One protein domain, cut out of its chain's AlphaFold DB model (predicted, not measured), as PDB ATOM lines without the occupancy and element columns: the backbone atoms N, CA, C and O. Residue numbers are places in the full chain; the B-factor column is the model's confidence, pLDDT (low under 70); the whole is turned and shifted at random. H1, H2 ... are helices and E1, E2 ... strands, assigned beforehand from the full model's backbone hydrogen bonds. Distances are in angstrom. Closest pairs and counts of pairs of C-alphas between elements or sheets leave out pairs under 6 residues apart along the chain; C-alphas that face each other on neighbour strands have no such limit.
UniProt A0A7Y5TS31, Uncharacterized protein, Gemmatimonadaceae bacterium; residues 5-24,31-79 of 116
ATOM      1  N   VAL A   5      62.075  32.653 126.304       86.19
ATOM      2  CA  VAL A   5      61.991  31.197 126.211       86.19
ATOM      3  C   VAL A   5      63.217  30.725 125.445       86.19
ATOM      4  O   VAL A   5      63.522  31.293 124.399       86.19
ATOM      5  N   PHE A   6      63.915  29.722 125.962       88.12
ATOM      6  CA  PHE A   6      65.069  29.112 125.304       88.12
ATOM      7  C   PHE A   6      64.956  27.590 125.355       88.12
ATOM      8  O   PHE A   6      64.163  27.038 126.124       88.12
ATOM      9  N   THR A   7      65.729  26.909 124.512       88.12
ATOM     10  CA  THR A   7      65.793  25.444 124.502       88.12
ATOM     11  C   THR A   7      67.178  25.013 124.973       88.12
ATOM     12  O   THR A   7      68.174  25.424 124.390       88.12
ATOM     13  N   ASP A   8      67.237  24.220 126.041       83.06
ATOM     14  CA  ASP A   8      68.473  23.592 126.527       83.06
ATOM     15  C   ASP A   8      68.964  22.546 125.506       83.06
ATOM     16  O   ASP A   8      68.177  22.016 124.714       83.06
ATOM     17  N   ARG A   9      70.256  22.208 125.535       79.62
ATOM     18  CA  ARG A   9      70.885  21.178 124.691       79.62
ATOM     19  C   ARG A   9      70.168  19.821 124.704       79.62
ATOM     20  O   ARG A   9      70.283  19.057 123.752       79.62
ATOM     21  N   SER A  10      69.440  19.506 125.774       80.06
ATOM     22  CA  SER A  10      68.627  18.297 125.910       80.06
ATOM     23  C   SER A  10      67.283  18.375 125.170       80.06
ATOM     24  O   SER A  10      66.498  17.436 125.239       80.06
ATOM     25  N   GLY A  11      66.993  19.480 124.474       84.69
ATOM     26  CA  GLY A  11      65.728  19.716 123.771       84.69
ATOM     27  C   GLY A  11      64.606  20.234 124.674       84.69
ATOM     28  O   GLY A  11      63.466  20.378 124.231       84.69
ATOM     29  N   GLN A  12      64.904  20.533 125.941       85.19
ATOM     30  CA  GLN A  12      63.911  21.019 126.890       85.19
ATOM     31  C   GLN A  12      63.691  22.521 126.731       85.19
ATOM     32  O   GLN A  12      64.635  23.303 126.807       85.19
ATOM     33  N   ARG A  13      62.429  22.940 126.605       88.31
ATOM     34  CA  ARG A  13      62.069  24.362 126.628       88.31
ATOM     35  C   ARG A  13      61.953  24.885 128.052       88.31
ATOM     36  O   ARG A  13      61.279  24.276 128.889       88.31
ATOM     37  N   TRP A  14      62.554  26.044 128.268       88.38
ATOM     38  CA  TRP A  14      62.551  26.774 129.523       88.38
ATOM     39  C   TRP A  14      62.050  28.192 129.297       88.38
ATOM     40  O   TRP A  14      62.513  28.886 128.397       88.38
ATOM     41  N   SER A  15      61.125  28.622 130.144       89.81
ATOM     42  CA  SER A  15      60.628  29.989 130.222       89.81
ATOM     43  C   SER A  15      61.301  30.693 131.395       89.81
ATOM     44  O   SER A  15      61.336  30.160 132.503       89.81
ATOM     45  N   VAL A  16      61.824  31.894 131.164       88.44
ATOM     46  CA  VAL A  16      62.494  32.703 132.185       88.44
ATOM     47  C   VAL A  16      61.874  34.091 132.284       88.44
ATOM     48  O   VAL A  16      61.531  34.743 131.290       88.44
ATOM     49  N   TRP A  17      61.712  34.555 133.519       88.38
ATOM     50  CA  TRP A  17      61.257  35.907 133.808       88.38
ATOM     51  C   TRP A  17      61.811  36.414 135.134       88.38
ATOM     52  O   TRP A  17      62.082  35.652 136.065       88.38
ATOM     53  N   ARG A  18      61.947  37.739 135.228       87.44
ATOM     54  CA  ARG A  18      62.287  38.408 136.483       87.44
ATOM     55  C   ARG A  18      61.050  38.541 137.362       87.44
ATOM     56  O   ARG A  18      59.992  38.957 136.891       87.44
ATOM     57  N   VAL A  19      61.204  38.243 138.643       85.81
ATOM     58  CA  VAL A  19      60.197  38.483 139.675       85.81
ATOM     59  C   VAL A  19      60.772  39.485 140.663       85.81
ATOM     60  O   VAL A  19      61.869  39.290 141.188       85.81
ATOM     61  N   GLN A  20      60.041  40.574 140.890       81.19
ATOM     62  CA  GLN A  20      60.372  41.543 141.928       81.19
ATOM     63  C   GLN A  20      59.568  41.209 143.188       81.19
ATOM     64  O   GLN A  20      58.361  40.962 143.074       81.19
ATOM     65  N   PRO A  21      60.197  41.177 144.375       75.12
ATOM     66  CA  PRO A  21      59.476  40.959 145.609       75.12
ATOM     67  C   PRO A  21      58.471  42.084 145.827       75.12
ATOM     68  O   PRO A  21      58.790  43.267 145.739       75.12
ATOM     69  N   THR A  22      57.245  41.690 146.125       73.88
ATOM     70  CA  THR A  22      56.189  42.578 146.613       73.88
ATOM     71  C   THR A  22      55.971  42.314 148.100       73.88
ATOM     72  O   THR A  22      56.520  41.356 148.655       73.88
ATOM     73  N   SER A  23      55.145  43.122 148.768       67.06
ATOM     74  CA  SER A  23      54.821  42.955 150.193       67.06
ATOM     75  C   SER A  23      54.340  41.536 150.548       67.06
ATOM     76  O   SER A  23      54.597  41.058 151.647       67.06
ATOM     77  N   SER A  24      53.730  40.813 149.602       65.75
ATOM     78  CA  SER A  24      53.290  39.416 149.757       65.75
ATOM     79  C   SER A  24      54.432  38.387 149.805       65.75
ATOM     80  O   SER A  24      54.204  37.228 150.133       65.75
ATOM     81  N   ARG A  31      68.472  37.059 150.537       74.38
ATOM     82  CA  ARG A  31      69.085  36.959 149.197       74.38
ATOM     83  C   ARG A  31      68.126  37.202 148.022       74.38
ATOM     84  O   ARG A  31      68.564  37.532 146.930       74.38
ATOM     85  N   PHE A  32      66.821  37.051 148.226       77.56
ATOM     86  CA  PHE A  32      65.797  37.277 147.205       77.56
ATOM     87  C   PHE A  32      65.139  38.663 147.296       77.56
ATOM     88  O   PHE A  32      64.278  38.984 146.475       77.56
ATOM     89  N   ARG A  33      65.551  39.514 148.248       76.50
ATOM     90  CA  ARG A  33      64.987  40.862 148.441       76.50
ATOM     91  C   ARG A  33      65.216  41.798 147.250       76.50
ATOM     92  O   ARG A  33      64.456  42.737 147.050       76.50
ATOM     93  N   ASN A  34      66.262  41.540 146.466       78.31
ATOM     94  CA  ASN A  34      66.620  42.342 145.296       78.31
ATOM     95  C   ASN A  34      65.892  41.875 144.019       78.31
ATOM     96  O   ASN A  34      66.044  42.485 142.963       78.31
ATOM     97  N   GLY A  35      65.087  40.810 144.102       85.81
ATOM     98  CA  GLY A  35      64.515  40.130 142.940       85.81
ATOM     99  C   GLY A  35      65.183  38.794 142.653       85.81
ATOM    100  O   GLY A  35      66.257  38.474 143.165       85.81
ATOM    101  N   TRP A  36      64.521  37.991 141.828       88.62
ATOM    102  CA  TRP A  36      65.060  36.727 141.338       88.62
ATOM    103  C   TRP A  36      64.605  36.450 139.916       88.62
ATOM    104  O   TRP A  36      63.541  36.897 139.482       88.62
ATOM    105  N   LEU A  37      65.410  35.679 139.198       89.06
ATOM    106  CA  LEU A  37      64.967  35.010 137.991       89.06
ATOM    107  C   LEU A  37      64.246  33.727 138.362       89.06
ATOM    108  O   LEU A  37      64.727  32.921 139.161       89.06
ATOM    109  N   CYS A  38      63.075  33.559 137.773       88.00
ATOM    110  CA  CYS A  38      62.311  32.336 137.847       88.00
ATOM    111  C   CYS A  38      62.448  31.622 136.507       88.00
ATOM    112  O   CYS A  38      62.177  32.216 135.464       88.00
ATOM    113  N   PHE A  39      62.888  30.372 136.564       88.88
ATOM    114  CA  PHE A  39      63.004  29.474 135.427       88.88
ATOM    115  C   PHE A  39      61.962  28.378 135.586       88.88
ATOM    116  O   PHE A  39      61.899  27.720 136.626       88.88
ATOM    117  N   GLU A  40      61.145  28.182 134.567       88.25
ATOM    118  CA  GLU A  40      60.095  27.173 134.544       88.25
ATOM    119  C   GLU A  40      60.223  26.340 133.278       88.25
ATOM    120  O   GLU A  40      60.353  26.878 132.176       88.25
ATOM    121  N   ARG A  41      60.210  25.017 133.432       86.88
ATOM    122  CA  ARG A  41      60.161  24.110 132.283       86.88
ATOM    123  C   ARG A  41      58.796  24.186 131.621       86.88
ATOM    124  O   ARG A  41      57.790  24.354 132.298       86.88
ATOM    125  N   ALA A  42      58.756  23.966 130.311       82.75
ATOM    126  CA  ALA A  42      57.499  23.896 129.564       82.75
ATOM    127  C   ALA A  42      56.517  22.827 130.091       82.75
ATOM    128  O   ALA A  42      55.314  23.030 129.981       82.75
ATOM    129  N   ASP A  43      57.015  21.746 130.700       79.19
ATOM    130  CA  ASP A  43      56.193  20.723 131.372       79.19
ATOM    131  C   ASP A  43      55.603  21.181 132.717       79.19
ATOM    132  O   ASP A  43      54.762  20.503 133.292       79.19
ATOM    133  N   GLY A  44      56.055  22.311 133.273       73.69
ATOM    134  CA  GLY A  44      55.612  22.812 134.578       73.69
ATOM    135  C   GLY A  44      56.109  22.007 135.789       73.69
ATOM    136  O   GLY A  44      56.000  22.483 136.917       73.69
ATOM    137  N   GLU A  45      56.715  20.833 135.586       73.94
ATOM    138  CA  GLU A  45      57.197  19.952 136.662       73.94
ATOM    139  C   GLU A  45      58.429  20.476 137.409       73.94
ATOM    140  O   GLU A  45      58.715  20.056 138.530       73.94
ATOM    141  N   SER A  46      59.201  21.387 136.812       80.00
ATOM    142  CA  SER A  46      60.386  21.948 137.466       80.00
ATOM    143  C   SER A  46      60.368  23.464 137.429       80.00
ATOM    144  O   SER A  46      60.299  24.081 136.362       80.00
ATOM    145  N   ARG A  47      60.498  24.054 138.622       82.56
ATOM    146  CA  ARG A  47      60.659  25.492 138.814       82.56
ATOM    147  C   ARG A  47      61.915  25.778 139.617       82.56
ATOM    148  O   ARG A  47      62.020  25.394 140.780       82.56
ATOM    149  N   ALA A  48      62.829  26.508 139.003       86.00
ATOM    150  CA  ALA A  48      64.095  26.913 139.581       86.00
ATOM    151  C   ALA A  48      64.127  28.431 139.806       86.00
ATOM    152  O   ALA A  48      63.475  29.198 139.095       86.00
ATOM    153  N   ARG A  49      64.850  28.877 140.838       87.31
ATOM    154  CA  ARG A  49      64.921  30.291 141.231       87.31
ATOM    155  C   ARG A  49      66.363  30.680 141.491       87.31
ATOM    156  O   ARG A  49      67.049  29.998 142.248       87.31
ATOM    157  N   LEU A  50      66.784  31.798 140.912       87.62
ATOM    158  CA  LEU A  50      68.128  32.339 141.078       87.62
ATOM    159  C   LEU A  50      68.038  33.799 141.536       87.62
ATOM    160  O   LEU A  50      67.357  34.581 140.868       87.62
ATOM    161  N   PRO A  51      68.651  34.180 142.667       86.75
ATOM    162  CA  PRO A  51      68.632  35.564 143.125       86.75
ATOM    163  C   PRO A  51      69.325  36.464 142.103       86.75
ATOM    164  O   PRO A  51      70.281  36.054 141.449       86.75
ATOM    165  N   LEU A  52      68.842  37.699 141.962       84.25
ATOM    166  CA  LEU A  52      69.388  38.636 140.979       84.25
ATOM    167  C   LEU A  52      70.860  38.998 141.242       84.25
ATOM    168  O   LEU A  52      71.533  39.443 140.324       84.25
ATOM    169  N   ASP A  53      71.340  38.800 142.471       82.50
ATOM    170  CA  ASP A  53      72.728  39.039 142.886       82.50
ATOM    171  C   ASP A  53      73.729  38.148 142.125       82.50
ATOM    172  O   ASP A  53      74.807  38.595 141.746       82.50
ATOM    173  N   ASP A  54      73.325  36.911 141.816       81.50
ATOM    174  CA  ASP A  54      74.110  35.943 141.036       81.50
ATOM    175  C   ASP A  54      73.875  36.071 139.517       81.50
ATOM    176  O   ASP A  54      74.470  35.346 138.716       81.50
ATOM    177  N   VAL A  55      72.978  36.968 139.095       83.56
ATOM    178  CA  VAL A  55      72.579  37.122 137.693       83.56
ATOM    179  C   VAL A  55      73.278  38.339 137.089       83.56
ATOM    180  O   VAL A  55      73.076  39.461 137.554       83.56
ATOM    181  N   PRO A  56      74.037  38.174 135.992       79.12
ATOM    182  CA  PRO A  56      74.638  39.310 135.313       79.12
ATOM    183  C   PRO A  56      73.566  40.264 134.763       79.12
ATOM    184  O   PRO A  56      72.529  39.851 134.229       79.12
ATOM    185  N   ALA A  57      73.843  41.566 134.853       76.56
ATOM    186  CA  ALA A  57      73.022  42.583 134.211       76.56
ATOM    187  C   ALA A  57      72.940  42.316 132.697       76.56
ATOM    188  O   ALA A  57      73.931  41.962 132.062       76.56
ATOM    189  N   GLY A  58      71.747  42.468 132.117       80.12
ATOM    190  CA  GLY A  58      71.526  42.170 130.698       80.12
ATOM    191  C   GLY A  58      71.323  40.687 130.378       80.12
ATOM    192  O   GLY A  58      71.492  40.301 129.226       80.12
ATOM    193  N   TRP A  59      70.919  39.866 131.357       83.94
ATOM    194  CA  TRP A  59      70.583  38.448 131.149       83.94
ATOM    195  C   TRP A  59      69.626  38.194 129.968       83.94
ATOM    196  O   TRP A  59      69.730  37.163 129.315       83.94
ATOM    197  N   ASP A  60      68.730  39.138 129.665       81.38
ATOM    198  CA  ASP A  60      67.784  39.064 128.542       81.38
ATOM    199  C   ASP A  60      68.472  39.036 127.166       81.38
ATOM    200  O   ASP A  60      67.962  38.428 126.229       81.38
ATOM    201  N   ALA A  61      69.636  39.673 127.046       82.94
ATOM    202  CA  ALA A  61      70.410  39.739 125.810       82.94
ATOM    203  C   ALA A  61      71.455  38.617 125.704       82.94
ATOM    204  O   ALA A  61      72.252  38.603 124.764       82.94
ATOM    205  N   LEU A  62      71.497  37.700 126.676       84.56
ATOM    206  CA  LEU A  62      72.446  36.597 126.658       84.56
ATOM    207  C   LEU A  62      72.015  35.504 125.671       84.56
ATOM    208  O   LEU A  62      70.819  35.263 125.506       84.56
ATOM    209  N   PRO A  63      72.984  34.807 125.053       86.56
ATOM    210  CA  PRO A  63      72.703  33.643 124.226       86.56
ATOM    211  C   PRO A  63      72.119  32.497 125.057       86.56
ATOM    212  O   PRO A  63      72.383  32.374 126.259       86.56
ATOM    213  N   ASP A  64      71.390  31.614 124.382       85.94
ATOM    214  CA  ASP A  64      70.720  30.434 124.932       85.94
ATOM    215  C   ASP A  64      71.667  29.567 125.775       85.94
ATOM    216  O   ASP A  64      71.307  29.130 126.863       85.94
ATOM    217  N   GLU A  65      72.921  29.410 125.341       86.19
ATOM    218  CA  GLU A  65      73.962  28.666 126.064       86.19
ATOM    219  C   GLU A  65      74.246  29.241 127.460       86.19
ATOM    220  O   GLU A  65      74.514  28.511 128.415       86.19
ATOM    221  N   ARG A  66      74.187  30.569 127.613       87.00
ATOM    222  CA  ARG A  66      74.366  31.224 128.916       87.00
ATOM    223  C   ARG A  66      73.094  31.165 129.750       87.00
ATOM    224  O   ARG A  66      73.197  31.008 130.966       87.00
ATOM    225  N   LEU A  67      71.919  31.261 129.127       85.94
ATOM    226  CA  LEU A  67      70.640  31.059 129.816       85.94
ATOM    227  C   LEU A  67      70.528  29.637 130.376       85.94
ATOM    228  O   LEU A  67      70.049  29.458 131.494       85.94
ATOM    229  N   GLU A  68      71.059  28.654 129.654       87.75
ATOM    230  CA  GLU A  68      71.188  27.274 130.110       87.75
ATOM    231  C   GLU A  68      72.090  27.147 131.349       87.75
ATOM    232  O   GLU A  68      71.750  26.474 132.322       87.75
ATOM    233  N   LEU A  69      73.247  27.811 131.359       87.56
ATOM    234  CA  LEU A  69      74.108  27.807 132.544       87.56
ATOM    235  C   LEU A  69      73.395  28.430 133.753       87.56
ATOM    236  O   LEU A  69      73.483  27.901 134.863       87.56
ATOM    237  N   LEU A  70      72.651  29.519 133.538       87.44
ATOM    238  CA  LEU A  70      71.872  30.173 134.587       87.44
ATOM    239  C   LEU A  70      70.734  29.284 135.109       87.44
ATOM    240  O   LEU A  70      70.529  29.249 136.321       87.44
ATOM    241  N   SER A  71      70.030  28.534 134.252       85.44
ATOM    242  CA  SER A  71      68.977  27.613 134.710       85.44
ATOM    243  C   SER A  71      69.546  26.484 135.566       85.44
ATOM    244  O   SER A  71      68.979  26.174 136.612       85.44
ATOM    245  N   ARG A  72      70.716  25.939 135.212       84.81
ATOM    246  CA  ARG A  72      71.403  24.920 136.026       84.81
ATOM    247  C   ARG A  72      71.817  25.454 137.393       84.81
ATOM    248  O   ARG A  72      71.616  24.778 138.401       84.81
ATOM    249  N   LEU A  73      72.361  26.671 137.447       86.00
ATOM    250  CA  LEU A  73      72.668  27.338 138.718       86.00
ATOM    251  C   LEU A  73      71.394  27.555 139.546       86.00
ATOM    252  O   LEU A  73      71.386  27.288 140.748       86.00
ATOM    253  N   ALA A  74      70.302  27.969 138.898       85.19
ATOM    254  CA  ALA A  74      69.003  28.151 139.533       85.19
ATOM    255  C   ALA A  74      68.451  26.835 140.102       85.19
ATOM    256  O   ALA A  74      67.886  26.823 141.196       85.19
ATOM    257  N   GLU A  75      68.594  25.720 139.380       82.88
ATOM    258  CA  GLU A  75      68.168  24.399 139.845       82.88
ATOM    259  C   GLU A  75      68.945  23.983 141.092       82.88
ATOM    260  O   GLU A  75      68.343  23.560 142.076       82.88
ATOM    261  N   VAL A  76      70.267  24.164 141.097       79.25
ATOM    262  CA  VAL A  76      71.110  23.863 142.264       79.25
ATOM    263  C   VAL A  76      70.739  24.745 143.459       79.25
ATOM    264  O   VAL A  76      70.639  24.245 144.578       79.25
ATOM    265  N   ALA A  77      70.482  26.036 143.233       75.25
ATOM    266  CA  ALA A  77      70.083  26.977 144.278       75.25
ATOM    267  C   ALA A  77      68.663  26.723 144.820       75.25
ATOM    268  O   ALA A  77      68.378  27.058 145.976       75.25
ATOM    269  N   SER A  78      67.782  26.152 143.991       68.44
ATOM    270  CA  SER A  78      66.385  25.863 144.320       68.44
ATOM    271  C   SER A  78      66.164  24.457 144.874       68.44
ATOM    272  O   SER A  78      65.108  24.215 145.462       68.44
ATOM    273  N   ARG A  79      67.118  23.530 144.708       64.88
ATOM    274  CA  ARG A  79      67.047  22.214 145.346       64.88
ATOM    275  C   ARG A  79      67.036  22.404 146.865       64.88
ATOM    276  O   ARG A  79      68.003  22.937 147.418       64.88
TER     277      ARG A  79
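AT A GLANCE: This is residues 5 to 24 and 31 to 79 of the 116 residues of an uncharacterized protein of Gemmatimonadaceae bacterium (UniProt A0A7Y5TS31). One small antiparallel sheet of four strands, made of two hairpins side by side, is covered on one face by a single helix, H1, that crosses the strands; the other face has no named helix. The sheet twists and curls from edge to edge, and residues 52 to 63, with no named element, link its edge strand E4 to H1, which begins near the opposite edge at E1. The printed part has 69 residues, with the order E1, E2, E3, E4, H1 along the chain and E1 - E2 - E3 - E4 across the sheet. The class is mixed, helices and strands. The whole is compact, with a radius of gyration of the C-alphas of 11.6 A and spans of 36 by 26 by 18 A.

IN THESE COORDINATES: E1 is residues 5 to 7, 7.1 A long, with C-alpha 5 at (61.991, 31.197, 126.211). E2, the longest strand, is residues 13 to 19 and measures 19.3 A. E3 is residues 36 to 41, 16.3 A long, and E4 is residues 47 to 51, 13.5 A long. H1 is residues 64 to 78, 20.4 A from C-alpha 64 at (70.720, 30.434, 124.932) to C-alpha 78 at (66.385, 25.863, 144.320).

HOW THE PARTS SIT: E1 and E2 form a hairpin, antiparallel at 145 degrees, with N 6 and O 14 within hydrogen-bond range at 2.9 A. E2 and E3 are antiparallel neighbours at 156 degrees, with N 15 and O 40 at 2.8 A and N 38 and O 17 at 2.9 A. E3 and E4 form a second hairpin, antiparallel at 161 degrees, with N 37 and O 50 at 2.8 A. E1 and E4, the edge strands, are apart. The sheet is only just strongly twisted, its C-alphas lying up to 4.2 A off the best plane. H1 is on the sheet at a height of 7.7 A, two layers with the helix on one face. It runs across the strands, at 67 degrees to E2 on the local plane. It lies over E2, E3 and E4, over E3 only just, with 3 of its C-alphas. The closest C-alphas of E4 and H1 are those of Leu 50 and Ala 74, 4.5 A apart; those of E1 and H1 are Phe 6 and Asp 64, 5.8 A apart. Every O i to N i+4 pair in H1 is within hydrogen-bond range.

THE WHOLE: The two C-alphas farthest apart are those of Ser 10 and Ser 23, 37.3 A. Residues 25 to 30 are not printed, and C-alphas 24 and 31 are 16.0 A apart across this cut, which falls in the link from E2 to E3. The links E1 to E2 and E3 to E4 are tight; E4 to H1 is long, with 12 residues. The mean pLDDT of the printed part is 82.7; residues 23 to 24 and 78 to 79 are under 70.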